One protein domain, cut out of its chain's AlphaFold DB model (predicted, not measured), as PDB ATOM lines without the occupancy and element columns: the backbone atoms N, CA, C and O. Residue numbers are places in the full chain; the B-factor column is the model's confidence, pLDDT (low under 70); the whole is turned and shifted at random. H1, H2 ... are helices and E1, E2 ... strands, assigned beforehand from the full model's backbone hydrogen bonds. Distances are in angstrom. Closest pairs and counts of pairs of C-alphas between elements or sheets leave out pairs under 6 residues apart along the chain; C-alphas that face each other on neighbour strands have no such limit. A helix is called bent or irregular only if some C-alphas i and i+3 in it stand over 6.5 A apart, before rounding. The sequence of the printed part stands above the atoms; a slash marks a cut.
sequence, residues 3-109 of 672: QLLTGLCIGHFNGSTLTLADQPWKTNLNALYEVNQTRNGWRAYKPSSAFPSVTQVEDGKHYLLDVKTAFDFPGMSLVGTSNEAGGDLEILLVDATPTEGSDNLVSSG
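AT A GLANCE: This is residues 3 to 109 of the 672 residues of an uncharacterized protein of Rufibacter latericius (UniProt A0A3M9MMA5). What shape is it? It has little regular structure: a strongly twisted five-stranded sheet and a long tail, residues 79 to 109, of which 82 to 87 stick out. What builds it? E1, H1 and E2 to E6 hold 36 of 107 printed residues, mostly strand; the antiparallel sheet runs E3, E2, E4, E1, E6. It is compact, radius of gyration of the C-alphas 14.6 A, and spans 43 by 37 by 30 A.

HOW THE PARTS SIT: Which strands pair? E4, residues 61 to 67, and E1, residues 7 to 13, are antiparallel neighbours, N 9 and O 65 2.8 A apart. Where is H1? H1, residues 24 to 28, irregular with C-alphas 24 and 27 7.3 A apart, only grazes the sheet.

IN THESE COORDINATES: Where does E1 begin? C-alpha 7 is at (211.594, 173.252, 289.016). Where does the last strand end? E6, residues 76 to 78, ends at (200.796, 181.347, 289.545).

THE WHOLE: Any cut? The printed part has no cut. Low confidence? Residues 79 to 93, among others, have pLDDT under 70.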
ATOM      1  N   GLN A   3     202.899 178.683 297.250       87.81
ATOM      2  CA  GLN A   3     204.062 177.843 297.498       87.81
ATOM      3  C   GLN A   3     204.631 177.432 296.139       87.81
ATOM      4  O   GLN A   3     203.948 176.795 295.338       87.81
ATOM      5  N   LEU A   4     205.865 177.833 295.851       87.81
ATOM      6  CA  LEU A   4     206.570 177.405 294.651       87.81
ATOM      7  C   LEU A   4     207.248 176.063 294.921       87.81
ATOM      8  O   LEU A   4     207.989 175.935 295.897       87.81
ATOM      9  N   LEU A   5     207.005 175.080 294.053       87.69
ATOM     10  CA  LEU A   5     207.694 173.789 294.066       87.69
ATOM     11  C   LEU A   5     209.039 173.894 293.335       87.69
ATOM     12  O   LEU A   5     209.274 174.833 292.579       87.69
ATOM     13  N   THR A   6     209.936 172.936 293.562       87.44
ATOM     14  CA  THR A   6     211.202 172.838 292.822       87.44
ATOM     15  C   THR A   6     210.961 172.627 291.327       87.44
ATOM     16  O   THR A   6     210.120 171.810 290.960       87.44
ATOM     17  N   GLY A   7     211.730 173.309 290.476       86.50
ATOM     18  CA  GLY A   7     211.594 173.252 289.016       86.50
ATOM     19  C   GLY A   7     211.277 174.607 288.380       86.50
ATOM     20  O   GLY A   7     211.504 175.657 288.978       86.50
ATOM     21  N   LEU A   8     210.784 174.588 287.138       88.62
ATOM     22  CA  LEU A   8     210.398 175.800 286.413       88.62
ATOM     23  C   LEU A   8     208.940 176.167 286.706       88.62
ATOM     24  O   LEU A   8     208.038 175.352 286.534       88.62
ATOM     25  N   CYS A   9     208.703 177.411 287.117       87.44
ATOM     26  CA  CYS A   9     207.370 177.938 287.407       87.44
ATOM     27  C   CYS A   9     207.144 179.266 286.683       87.44
ATOM     28  O   CYS A   9     208.058 180.085 286.593       87.44
ATOM     29  N   ILE A  10     205.921 179.524 286.217       89.19
ATOM     30  CA  ILE A  10     205.528 180.823 285.654       89.19
ATOM     31  C   ILE A  10     204.511 181.479 286.585       89.19
ATOM     32  O   ILE A  10     203.493 180.888 286.945       89.19
ATOM     33  N   GLY A  11     204.777 182.725 286.969       89.44
ATOM     34  CA  GLY A  11     203.920 183.477 287.876       89.44
ATOM     35  C   GLY A  11     203.736 184.929 287.458       89.44
ATOM     36  O   GLY A  11     204.578 185.524 286.787       89.44
ATOM     37  N   HIS A  12     202.598 185.489 287.842       91.75
ATOM     38  CA  HIS A  12     202.280 186.904 287.793       91.75
ATOM     39  C   HIS A  12     202.416 187.492 289.198       91.75
ATOM     40  O   HIS A  12     201.866 186.952 290.156       91.75
ATOM     41  N   PHE A  13     203.160 188.579 289.341       93.56
ATOM     42  CA  PHE A  13     203.409 189.192 290.637       93.56
ATOM     43  C   PHE A  13     202.405 190.321 290.906       93.56
ATOM     44  O   PHE A  13     202.379 191.294 290.166       93.56
ATOM     45  N   ASN A  14     201.618 190.179 291.975       91.19
ATOM     46  CA  ASN A  14     200.561 191.094 292.434       91.19
ATOM     47  C   ASN A  14     200.880 191.711 293.816       91.19
ATOM     48  O   ASN A  14     199.988 191.939 294.636       91.19
ATOM     49  N   GLY A  15     202.165 191.843 294.152       92.56
ATOM     50  CA  GLY A  15     202.634 192.334 295.449       92.56
ATOM     51  C   GLY A  15     203.271 193.720 295.373       92.56
ATOM     52  O   GLY A  15     203.564 194.237 294.301       92.56
ATOM     53  N   SER A  16     203.572 194.312 296.531       95.12
ATOM     54  CA  SER A  16     204.452 195.486 296.589       95.12
ATOM     55  C   SER A  16     205.841 195.143 296.047       95.12
ATOM     56  O   SER A  16     206.343 194.060 296.347       95.12
ATOM     57  N   THR A  17     206.481 196.068 295.325       96.12
ATOM     58  CA  THR A  17     207.817 195.864 294.747       96.12
ATOM     59  C   THR A  17     208.818 195.300 295.760       96.12
ATOM     60  O   THR A  17     209.000 195.859 296.842       96.12
ATOM     61  N   LEU A  18     209.495 194.210 295.393       95.81
ATOM     62  CA  LEU A  18     210.493 193.531 296.221       95.81
ATOM     63  C   LEU A  18     211.888 193.692 295.619       95.81
ATOM     64  O   LEU A  18     212.154 193.211 294.519       95.81
ATOM     65  N   THR A  19     212.817 194.300 296.357       96.06
ATOM     66  CA  THR A  19     214.236 194.323 295.975       96.06
ATOM     67  C   THR A  19     214.851 192.947 296.187       96.06
ATOM     68  O   THR A  19     214.964 192.499 297.327       96.06
ATOM     69  N   LEU A  20     215.285 192.288 295.105       92.62
ATOM     70  CA  LEU A  20     215.782 190.901 295.127       92.62
ATOM     71  C   LEU A  20     217.007 190.718 296.027       92.62
ATOM     72  O   LEU A  20     217.163 189.666 296.644       92.62
ATOM     73  N   ALA A  21     217.859 191.741 296.139       90.56
ATOM     74  CA  ALA A  21     219.034 191.707 297.007       90.56
ATOM     75  C   ALA A  21     218.676 191.551 298.497       90.56
ATOM     76  O   ALA A  21     219.460 190.952 299.236       90.56
ATOM     77  N   ASP A  22     217.490 191.996 298.910       94.62
ATOM     78  CA  ASP A  22     217.060 192.018 300.312       94.62
ATOM     79  C   ASP A  22     216.169 190.824 300.673       94.62
ATOM     80  O   ASP A  22     215.824 190.625 301.838       94.62
ATOM     81  N   GLN A  23     215.783 190.010 299.686       94.31
ATOM     82  CA  GLN A  23     214.854 188.913 299.920       94.31
ATOM     83  C   GLN A  23     215.561 187.702 300.543       94.31
ATOM     84  O   GLN A  23     216.529 187.197 299.964       94.31
ATOM     85  N   PRO A  24     215.067 187.169 301.678       94.62
ATOM     86  CA  PRO A  24     215.682 186.017 302.341       94.62
ATOM     87  C   PRO A  24     215.561 184.730 301.513       94.62
ATOM     88  O   PRO A  24     216.412 183.854 301.606       94.62
ATOM     89  N   TRP A  25     214.545 184.632 300.652       94.00
ATOM     90  CA  TRP A  25     214.295 183.474 299.794       94.00
ATOM     91  C   TRP A  25     215.103 183.473 298.489       94.00
ATOM     92  O   TRP A  25     215.024 182.520 297.720       94.00
ATOM     93  N   LYS A  26     215.910 184.505 298.204       92.88
ATOM     94  CA  LYS A  26     216.628 184.619 296.920       92.88
ATOM     95  C   LYS A  26     217.586 183.451 296.640       92.88
ATOM     96  O   LYS A  26     217.876 183.173 295.483       92.88
ATOM     97  N   THR A  27     218.085 182.780 297.681       93.94
ATOM     98  CA  THR A  27     218.953 181.592 297.583       93.94
ATOM     99  C   THR A  27     218.199 180.314 297.221       93.94
ATOM    100  O   THR A  27     218.832 179.324 296.856       93.94
ATOM    101  N   ASN A  28     216.866 180.338 297.288       95.19
ATOM    102  CA  ASN A  28     215.992 179.228 296.907       95.19
ATOM    103  C   ASN A  28     215.718 179.202 295.395       95.19
ATOM    104  O   ASN A  28     215.002 178.329 294.913       95.19
ATOM    105  N   LEU A  29     216.290 180.139 294.637       93.19
ATOM    106  CA  LEU A  29     216.193 180.224 293.184       93.19
ATOM    107  C   LEU A  29     217.547 179.901 292.545       93.19
ATOM    108  O   LEU A  29     218.581 180.393 292.990       93.19
ATOM    109  N   ASN A  30     217.544 179.136 291.459       93.12
ATOM    110  CA  ASN A  30     218.678 179.071 290.536       93.12
ATOM    111  C   ASN A  30     218.706 180.326 289.650       93.12
ATOM    112  O   ASN A  30     219.770 180.908 289.409       93.12
ATOM    113  N   ALA A  31     217.531 180.765 289.186       93.44
ATOM    114  CA  ALA A  31     217.356 181.963 288.376       93.44
ATOM    115  C   ALA A  31     215.918 182.507 288.445       93.44
ATOM    116  O   ALA A  31     214.969 181.781 288.733       93.44
ATOM    117  N   LEU A  32     215.757 183.792 288.133       93.69
ATOM    118  CA  LEU A  32     214.472 184.448 287.895       93.69
ATOM    119  C   LEU A  32     214.571 185.248 286.601       93.69
ATOM    120  O   LEU A  32     215.515 186.015 286.419       93.69
ATOM    121  N   TYR A  33     213.608 185.069 285.709       93.94
ATOM    122  CA  TYR A  33     213.571 185.705 284.402       93.94
ATOM    123  C   TYR A  33     212.342 186.605 284.291       93.94
ATOM    124  O   TYR A  33     211.215 186.161 284.487       93.94
ATOM    125  N   GLU A  34     212.562 187.873 283.963       92.50
ATOM    126  CA  GLU A  34     211.523 188.862 283.680       92.50
ATOM    127  C   GLU A  34     211.345 188.982 282.164       92.50
ATOM    128  O   GLU A  34     212.319 189.196 281.430       92.50
ATOM    129  N   VAL A  35     210.100 188.885 281.693       84.62
ATOM    130  CA  VAL A  35     209.760 189.190 280.299       84.62
ATOM    131  C   VAL A  35     209.719 190.708 280.139       84.62
ATOM    132  O   VAL A  35     208.999 191.394 280.862       84.62
ATOM    133  N   ASN A  36     210.476 191.261 279.189       76.12
ATOM    134  CA  ASN A  36     210.399 192.695 278.916       76.12
ATOM    135  C   ASN A  36     208.998 193.099 278.405       76.12
ATOM    136  O   ASN A  36     208.251 192.288 277.863       76.12
ATOM    137  N   GLN A  37     208.633 194.378 278.534       64.62
ATOM    138  CA  GLN A  37     207.294 194.871 278.163       64.62
ATOM    139  C   GLN A  37     206.920 194.629 276.687       64.62
ATOM    140  O   GLN A  37     205.741 194.596 276.349       64.62
ATOM    141  N   THR A  38     207.905 194.434 275.806       70.88
ATOM    142  CA  THR A  38     207.688 194.135 274.384       70.88
ATOM    143  C   THR A  38     207.592 192.640 274.074       70.88
ATOM    144  O   THR A  38     207.407 192.296 272.913       70.88
ATOM    145  N   ARG A  39     207.704 191.757 275.080       64.50
ATOM    146  CA  ARG A  39     207.716 190.284 274.964       64.50
ATOM    147  C   ARG A  39     208.797 189.712 274.035       64.50
ATOM    148  O   ARG A  39     208.728 188.550 273.653       64.50
ATOM    149  N   ASN A  40     209.823 190.500 273.714       70.06
ATOM    150  CA  ASN A  40     210.866 190.147 272.741       70.06
ATOM    151  C   ASN A  40     212.223 189.838 273.391       70.06
ATOM    152  O   ASN A  40     213.218 189.658 272.695       70.06
ATOM    153  N   GLY A  41     212.306 189.825 274.722       71.12
ATOM    154  CA  GLY A  41     213.552 189.544 275.422       71.12
ATOM    155  C   GLY A  41     213.358 189.271 276.904       71.12
ATOM    156  O   GLY A  41     212.381 189.704 277.515       71.12
ATOM    157  N   TRP A  42     214.335 188.569 277.471       81.88
ATOM    158  CA  TRP A  42     214.364 188.180 278.874       81.88
ATOM    159  C   TRP A  42     215.476 188.933 279.596       81.88
ATOM    160  O   TRP A  42     216.605 189.011 279.107       81.88
ATOM    161  N   ARG A  43     215.167 189.470 280.773       85.75
ATOM    162  CA  ARG A  43     216.173 189.875 281.759       85.75
ATOM    163  C   ARG A  43     216.258 188.788 282.817       85.75
ATOM    164  O   ARG A  43     215.242 188.209 283.172       85.75
ATOM    165  N   ALA A  44     217.455 188.504 283.313       90.19
ATOM    166  CA  ALA A  44     217.684 187.474 284.318       90.19
ATOM    167  C   ALA A  44     218.296 188.036 285.609       90.19
ATOM    168  O   ALA A  44     219.189 188.895 285.584       90.19
ATOM    169  N   TYR A  45     217.847 187.476 286.725       90.69
ATOM    170  CA  TYR A  45     218.504 187.459 288.019       90.69
ATOM    171  C   TYR A  45     219.046 186.049 288.271       90.69
ATOM    172  O   TYR A  45     218.329 185.064 288.105       90.69
ATOM    173  N   LYS A  46     220.311 185.950 288.683       89.62
ATOM    174  CA  LYS A  46     220.931 184.715 289.178       89.62
ATOM    175  C   LYS A  46     221.663 185.057 290.472       89.62
ATOM    176  O   LYS A  46     222.497 185.962 290.416       89.62
ATOM    177  N   PRO A  47     221.423 184.361 291.597       84.44
ATOM    178  CA  PRO A  47     222.056 184.707 292.874       84.44
ATOM    179  C   PRO A  47     223.588 184.699 292.840       84.44
ATOM    180  O   PRO A  47     224.222 185.434 293.588       84.44
ATOM    181  N   SER A  48     224.186 183.886 291.964       83.19
ATOM    182  CA  SER A  48     225.638 183.791 291.773       83.19
ATOM    183  C   SER A  48     226.215 184.801 290.773       83.19
ATOM    184  O   SER A  48     227.433 184.875 290.622       83.19
ATOM    185  N   SER A  49     225.381 185.570 290.065       85.31
ATOM    186  CA  SER A  49     225.850 186.551 289.082       85.31
ATOM    187  C   SER A  49     226.214 187.870 289.758       85.31
ATOM    188  O   SER A  49     225.391 188.465 290.449       85.31
ATOM    189  N   ALA A  50     227.415 188.384 289.479       79.50
ATOM    190  CA  ALA A  50     227.833 189.726 289.898       79.50
ATOM    191  C   ALA A  50     227.073 190.858 289.172       79.50
ATOM    192  O   ALA A  50     227.141 192.012 289.586       79.50
ATOM    193  N   PHE A  51     226.345 190.535 288.096       75.50
ATOM    194  CA  PHE A  51     225.628 191.499 287.261       75.50
ATOM    195  C   PHE A  51     224.189 191.027 286.992       75.50
ATOM    196  O   PHE A  51     223.878 190.575 285.885       75.50
ATOM    197  N   PRO A  52     223.292 191.065 287.992       83.69
ATOM    198  CA  PRO A  52     221.885 190.762 287.774       83.69
ATOM    199  C   PRO A  52     221.221 191.886 286.968       83.69
ATOM    200  O   PRO A  52     221.291 193.059 287.327       83.69
ATOM    201  N   SER A  53     220.560 191.524 285.868       87.06
ATOM    202  CA  SER A  53     219.820 192.480 285.024       87.06
ATOM    203  C   SER A  53     218.398 192.757 285.525       87.06
ATOM    204  O   SER A  53     217.789 193.748 285.124       87.06
ATOM    205  N   VAL A  54     217.893 191.898 286.417       90.12
ATOM    206  CA  VAL A  54     216.680 192.111 287.214       90.12
ATOM    207  C   VAL A  54     217.120 192.339 288.654       90.12
ATOM    208  O   VAL A  54     217.758 191.476 289.254       90.12
ATOM    209  N   THR A  55     216.813 193.508 289.205       93.06
ATOM    210  CA  THR A  55     217.167 193.879 290.586       93.06
ATOM    211  C   THR A  55     215.957 193.889 291.516       93.06
ATOM    212  O   THR A  55     216.128 193.852 292.737       93.06
ATOM    213  N   GLN A  56     214.744 193.913 290.960       95.19
ATOM    214  CA  GLN A  56     213.485 193.997 291.695       95.19
ATOM    215  C   GLN A  56     212.395 193.157 291.021       95.19
ATOM    216  O   GLN A  56     212.435 192.924 289.813       95.19
ATOM    217  N   VAL A  57     211.424 192.716 291.815       94.44
ATOM    218  CA  VAL A  57     210.172 192.101 291.363       94.44
ATOM    219  C   VAL A  57     209.080 193.150 291.536       94.44
ATOM    220  O   VAL A  57     208.931 193.673 292.636       94.44
ATOM    221  N   GLU A  58     208.372 193.508 290.470       95.50
ATOM    222  CA  GLU A  58     207.439 194.640 290.437       95.50
ATOM    223  C   GLU A  58     206.008 194.168 290.181       95.50
ATOM    224  O   GLU A  58     205.788 193.182 289.472       95.50
ATOM    225  N   ASP A  59     205.049 194.893 290.757       94.56
ATOM    226  CA  ASP A  59     203.614 194.649 290.593       94.56
ATOM    227  C   ASP A  59     203.195 194.652 289.112       94.56
ATOM    228  O   ASP A  59     203.659 195.472 288.313       94.56
ATOM    229  N   GLY A  60     202.321 193.718 288.739       89.00
ATOM    230  CA  GLY A  60     201.778 193.580 287.391       89.00
ATOM    231  C   GLY A  60     202.716 192.936 286.361       89.00
ATOM    232  O   GLY A  60     202.404 192.947 285.166       89.00
ATOM    233  N   LYS A  61     203.861 192.369 286.769       90.88
ATOM    234  CA  LYS A  61     204.813 191.702 285.858       90.88
ATOM    235  C   LYS A  61     204.744 190.178 285.913       90.88
ATOM    236  O   LYS A  61     204.346 189.581 286.909       90.88
ATOM    237  N   HIS A  62     205.163 189.545 284.815       89.00
ATOM    238  CA  HIS A  62     205.281 188.091 284.709       89.00
ATOM    239  C   HIS A  62     206.735 187.644 284.823       89.00
ATOM    240  O   HIS A  62     207.633 188.239 284.218       89.00
ATOM    241  N   TYR A  63     206.930 186.550 285.550       92.06
ATOM    242  CA  TYR A  63     208.230 185.970 285.833       92.06
ATOM    243  C   TYR A  63     208.233 184.475 285.528       92.06
ATOM    244  O   TYR A  63     207.282 183.765 285.853       92.06
ATOM    245  N   LEU A  64     209.328 184.005 284.937       92.44
ATOM    246  CA  LEU A  64     209.695 182.592 284.895       92.44
ATOM    247  C   LEU A  64     210.736 182.353 285.993       92.44
ATOM    248  O   LEU A  64     211.757 183.036 286.042       92.44
ATOM    249  N   LEU A  65     210.480 181.408 286.887       92.56
ATOM    250  CA  LEU A  65     211.311 181.108 288.048       92.56
ATOM    251  C   LEU A  65     211.890 179.706 287.907       92.56
ATOM    252  O   LEU A  65     211.149 178.770 287.644       92.56
ATOM    253  N   ASP A  66     213.198 179.570 288.098       93.38
ATOM    254  CA  ASP A  66     213.888 178.287 288.236       93.38
ATOM    255  C   ASP A  66     214.167 178.077 289.729       93.38
ATOM    256  O   ASP A  66     215.056 178.709 290.313       93.38
ATOM    257  N   VAL A  67     213.321 177.274 290.368       93.00
ATOM    258  CA  VAL A  67     213.232 177.098 291.818       93.00
ATOM    259  C   VAL A  67     214.125 175.941 292.255       93.00
ATOM    260  O   VAL A  67     213.889 174.782 291.915       93.00
ATOM    261  N   LYS A  68     215.141 176.260 293.063       91.31
ATOM    262  CA  LYS A  68     216.101 175.305 293.631       91.31
ATOM    263  C   LYS A  68     215.534 174.548 294.831       91.31
ATOM    264  O   LYS A  68     215.819 173.369 295.011       91.31
ATOM    265  N   THR A  69     214.779 175.228 295.687       90.75
ATOM    266  CA  THR A  69     214.188 174.659 296.907       90.75
ATOM    267  C   THR A  69     212.813 175.272 297.093       90.75
ATOM    268  O   THR A  69     212.679 176.474 296.902       90.75
ATOM    269  N   ALA A  70     211.801 174.472 297.433       91.19
ATOM    270  CA  ALA A  70     210.430 174.961 297.549       91.19
ATOM    271  C   ALA A  70     210.306 176.081 298.600       91.19
ATOM    272  O   ALA A  70     210.917 176.004 299.668       91.19
ATOM    273  N   PHE A  71     209.536 177.131 298.300       94.25
ATOM    274  CA  PHE A  71     209.328 178.262 299.210       94.25
ATOM    275  C   PHE A  71     208.065 179.059 298.877       94.25
ATOM    276  O   PHE A  71     207.593 179.049 297.742       94.25
ATOM    277  N   ASP A  72     207.550 179.801 299.856       92.81
ATOM    278  CA  ASP A  72     206.457 180.749 299.637       92.81
ATOM    279  C   ASP A  72     206.993 182.037 299.016       92.81
ATOM    280  O   ASP A  72     207.810 182.728 299.629       92.81
ATOM    281  N   PHE A  73     206.525 182.384 297.815       93.25
ATOM    282  CA  PHE A  73     206.900 183.633 297.151       93.25
ATOM    283  C   PHE A  73     205.840 184.709 297.454       93.25
ATOM    284  O   PHE A  73     204.749 184.679 296.867       93.25
ATOM    285  N   PRO A  74     206.107 185.674 298.357       91.62
ATOM    286  CA  PRO A  74     205.098 186.642 298.783       91.62
ATOM    287  C   PRO A  74     204.679 187.524 297.609       91.62
ATOM    288  O   PRO A  74     205.536 188.119 296.974       91.62
ATOM    289  N   GLY A  75     203.380 187.619 297.321       90.88
ATOM    290  CA  GLY A  75     202.860 188.426 296.208       90.88
ATOM    291  C   GLY A  75     202.854 187.733 294.842       90.88
ATOM    292  O   GLY A  75     202.324 188.300 293.896       90.88
ATOM    293  N   MET A  76     203.373 186.507 294.713       91.44
ATOM    294  CA  MET A  76     203.267 185.747 293.464       91.44
ATOM    295  C   MET A  76     201.902 185.052 293.349       91.44
ATOM    296  O   MET A  76     201.449 184.387 294.282       91.44
ATOM    297  N   SER A  77     201.283 185.170 292.179       89.06
ATOM    298  CA  SER A  77     200.110 184.423 291.727       89.06
ATOM    299  C   SER A  77     200.528 183.552 290.549       89.06
ATOM    300  O   SER A  77     200.970 184.067 289.526       89.06
ATOM    301  N   LEU A  78     200.418 182.231 290.651       82.88
ATOM    302  CA  LEU A  78     200.796 181.347 289.545       82.88
ATOM    303  C   LEU A  78     199.823 181.532 288.370       82.88
ATOM    304  O   LEU A  78     198.603 181.536 288.558       82.88
ATOM    305  N   VAL A  79     200.351 181.737 287.160       67.50
ATOM    306  CA  VAL A  79     199.515 181.905 285.959       67.50
ATOM    307  C   VAL A  79     198.863 180.552 285.666       67.50
ATOM    308  O   VAL A  79     199.574 179.576 285.476       67.50
ATOM    309  N   GLY A  80     197.528 180.493 285.691       58.06
ATOM    310  CA  GLY A  80     196.753 179.244 285.605       58.06
ATOM    311  C   GLY A  80     195.985 178.882 286.883       58.06
ATOM    312  O   GLY A  80     195.163 177.979 286.858       58.06
ATOM    313  N   THR A  81     196.179 179.620 287.982       43.78
ATOM    314  CA  THR A  81     195.475 179.387 289.262       43.78
ATOM    315  C   THR A  81     194.234 180.256 289.465       43.78
ATOM    316  O   THR A  81     193.897 180.601 290.598       43.78
ATOM    317  N   SER A  82     193.497 180.613 288.402       40.09
ATOM    318  CA  SER A  82     192.095 180.965 288.658       40.09
ATOM    319  C   SER A  82     191.495 179.772 289.394       40.09
ATOM    320  O   SER A  82     191.597 178.658 288.893       40.09
ATOM    321  N   ASN A  83     190.912 179.992 290.572       42.97
ATOM    322  CA  ASN A  83     190.240 178.983 291.402       42.97
ATOM    323  C   ASN A  83     189.031 178.312 290.702       42.97
ATOM    324  O   ASN A  83     188.136 177.792 291.361       42.97
ATOM    325  N   GLU A  84     188.973 178.341 289.372       36.28
ATOM    326  CA  GLU A  84     188.084 177.528 288.569       36.28
ATOM    327  C   GLU A  84     188.685 176.124 288.481       36.28
ATOM    328  O   GLU A  84     189.790 175.913 287.981       36.28
ATOM    329  N   ALA A  85     187.960 175.173 289.057       39.22
ATOM    330  CA  ALA A  85     188.305 173.766 289.089       39.22
ATOM    331  C   ALA A  85     188.733 173.248 287.701       39.22
ATOM    332  O   ALA A  85     187.956 173.298 286.751       39.22
ATOM    333  N   GLY A  86     189.949 172.702 287.607       38.78
ATOM    334  CA  GLY A  86     190.362 171.847 286.487       38.78
ATOM    335  C   GLY A  86     191.448 172.381 285.551       38.78
ATOM    336  O   GLY A  86     191.745 171.716 284.565       38.78
ATOM    337  N   GLY A  87     192.066 173.531 285.826       32.91
ATOM    338  CA  GLY A  87     193.299 173.919 285.135       32.91
ATOM    339  C   GLY A  87     194.495 173.173 285.720       32.91
ATOM    340  O   GLY A  87     195.059 173.631 286.713       32.91
ATOM    341  N   ASP A  88     194.861 172.027 285.143       39.50
ATOM    342  CA  ASP A  88     196.111 171.344 285.480       39.50
ATOM    343  C   ASP A  88     197.272 172.342 285.368       39.50
ATOM    344  O   ASP A  88     197.405 173.071 284.381       39.50
ATOM    345  N   LEU A  89     198.103 172.401 286.410       44.56
ATOM    346  CA  LEU A  89     199.396 173.064 286.331       44.56
ATOM    347  C   LEU A  89     200.157 172.409 285.176       44.56
ATOM    348  O   LEU A  89     200.667 171.301 285.335       44.56
ATOM    349  N   GLU A  90     200.272 173.087 284.035       44.94
ATOM    350  CA  GLU A  90     201.244 172.706 283.017       44.94
ATOM    351  C   GLU A  90     202.623 173.098 283.557       44.94
ATOM    352  O   GLU A  90     203.209 174.134 283.236       44.94
ATOM    353  N   ILE A  91     203.114 172.287 284.497       54.66
ATOM    354  CA  ILE A  91     204.528 172.229 284.815       54.66
ATOM    355  C   ILE A  91     205.171 171.859 283.488       54.66
ATOM    356  O   ILE A  91     205.008 170.740 283.008       54.66
ATOM    357  N   LEU A  92     205.866 172.815 282.877       55.12
ATOM    358  CA  LEU A  92     206.738 172.540 281.745       55.12
ATOM    359  C   LEU A  92     207.851 171.627 282.262       55.12
ATOM    360  O   LEU A  92     208.884 172.087 282.754       55.12
ATOM    361  N   LEU A  93     207.589 170.324 282.218       58.88
ATOM    362  CA  LEU A  93     208.559 169.293 282.519       58.88
ATOM    363  C   LEU A  93     209.679 169.427 281.485       58.88
ATOM    364  O   LEU A  93     209.429 169.590 280.288       58.88
ATOM    365  N   VAL A  94     210.921 169.435 281.968       70.00
ATOM    366  CA  VAL A  94     212.106 169.473 281.114       70.00
ATOM    367  C   VAL A  94     212.793 168.122 281.209       70.00
ATOM    368  O   VAL A  94     213.440 167.821 282.212       70.00
ATOM    369  N   ASP A  95     212.689 167.321 280.160       69.56
ATOM    370  CA  ASP A  95     213.353 166.036 280.067       69.56
ATOM    371  C   ASP A  95     214.871 166.226 279.909       69.56
ATOM    372  O   ASP A  95     215.387 167.073 279.160       69.56
ATOM    373  N   ALA A  96     215.623 165.385 280.614       75.12
ATOM    374  CA  ALA A  96     217.070 165.286 280.467       75.12
ATOM    375  C   ALA A  96     217.482 164.548 279.180       75.12
ATOM    376  O   ALA A  96     218.639 164.632 278.789       75.12
ATOM    377  N   THR A  97     216.551 163.867 278.506       75.38
ATOM    378  CA  THR A  97     216.741 163.163 277.227       75.38
ATOM    379  C   THR A  97     215.458 163.256 276.393       75.38
ATOM    380  O   THR A  97     214.389 163.021 276.949       75.38
ATOM    381  N   PRO A  98     215.525 163.551 275.080       78.06
ATOM    382  CA  PRO A  98     214.365 163.495 274.199       78.06
ATOM    383  C   PRO A  98     213.757 162.088 274.206       78.06
ATOM    384  O   PRO A  98     214.435 161.125 273.841       78.06
ATOM    385  N   THR A  99     212.491 161.986 274.601       80.19
ATOM    386  CA  THR A  99     211.710 160.744 274.567       80.19
ATOM    387  C   THR A  99     210.688 160.841 273.437       80.19
ATOM    388  O   THR A  99     209.984 161.842 273.317       80.19
ATOM    389  N   GLU A 100     210.628 159.830 272.572       68.19
ATOM    390  CA  GLU A 100     209.701 159.815 271.436       68.19
ATOM    391  C   GLU A 100     208.245 159.825 271.931       68.19
ATOM    392  O   GLU A 100     207.855 158.981 272.736       68.19
ATOM    393  N   GLY A 101     207.454 160.798 271.468       67.94
ATOM    394  CA  GLY A 101     206.060 160.987 271.886       67.94
ATOM    395  C   GLY A 101     205.856 161.765 273.193       67.94
ATOM    396  O   GLY A 101     204.720 161.850 273.645       67.94
ATOM    397  N   SER A 102     206.915 162.322 273.793       71.62
ATOM    398  CA  SER A 102     206.811 163.246 274.933       71.62
ATOM    399  C   SER A 102     206.519 164.675 274.460       71.62
ATOM    400  O   SER A 102     207.192 165.167 273.552       71.62
ATOM    401  N   ASP A 103     205.566 165.348 275.113       64.69
ATOM    402  CA  ASP A 103     205.262 166.776 274.911       64.69
ATOM    403  C   ASP A 103     206.127 167.693 275.810       64.69
ATOM    404  O   ASP A 103     206.003 168.918 275.783       64.69
ATOM    405  N   ASN A 104     207.033 167.109 276.604       73.88
ATOM    406  CA  ASN A 104     207.915 167.840 277.512       73.88
ATOM    407  C   ASN A 104     208.992 168.634 276.748       73.88
ATOM    408  O   ASN A 104     209.480 168.241 275.683       73.88
ATOM    409  N   LEU A 105     209.453 169.739 277.341       71.62
ATOM    410  CA  LEU A 105     210.643 170.440 276.853       71.62
ATOM    411  C   LEU A 105     211.876 169.554 277.066       71.62
ATOM    412  O   LEU A 105     211.925 168.775 278.003       71.62
ATOM    413  N   VAL A 106     212.920 169.691 276.248       72.12
ATOM    414  CA  VAL A 106     214.179 168.954 276.452       72.12
ATOM    415  C   VAL A 106     215.288 169.934 276.804       72.12
ATOM    416  O   VAL A 106     215.464 170.959 276.142       72.12
ATOM    417  N   SER A 107     216.064 169.627 277.841       76.00
ATOM    418  CA  SER A 107     217.217 170.452 278.214       76.00
ATOM    419  C   SER A 107     218.266 170.490 277.091       76.00
ATOM    420  O   SER A 107     218.460 169.517 276.358       76.00
ATOM    421  N   SER A 108     219.024 171.587 276.978       64.44
ATOM    422  CA  SER A 108     220.120 171.681 275.997       64.44
ATOM    423  C   SER A 108     221.186 170.596 276.197       64.44
ATOM    424  O   SER A 108     221.803 170.159 275.228       64.44
ATOM    425  N   GLY A 109     221.383 170.133 277.440       69.81
ATOM    426  CA  GLY A 109     222.242 168.991 277.756       69.81
ATOM    427  C   GLY A 109     221.687 167.668 277.222       69.81
ATOM    428  O   GLY A 109     222.446 166.872 276.673       69.81
TER     429      GLY A 109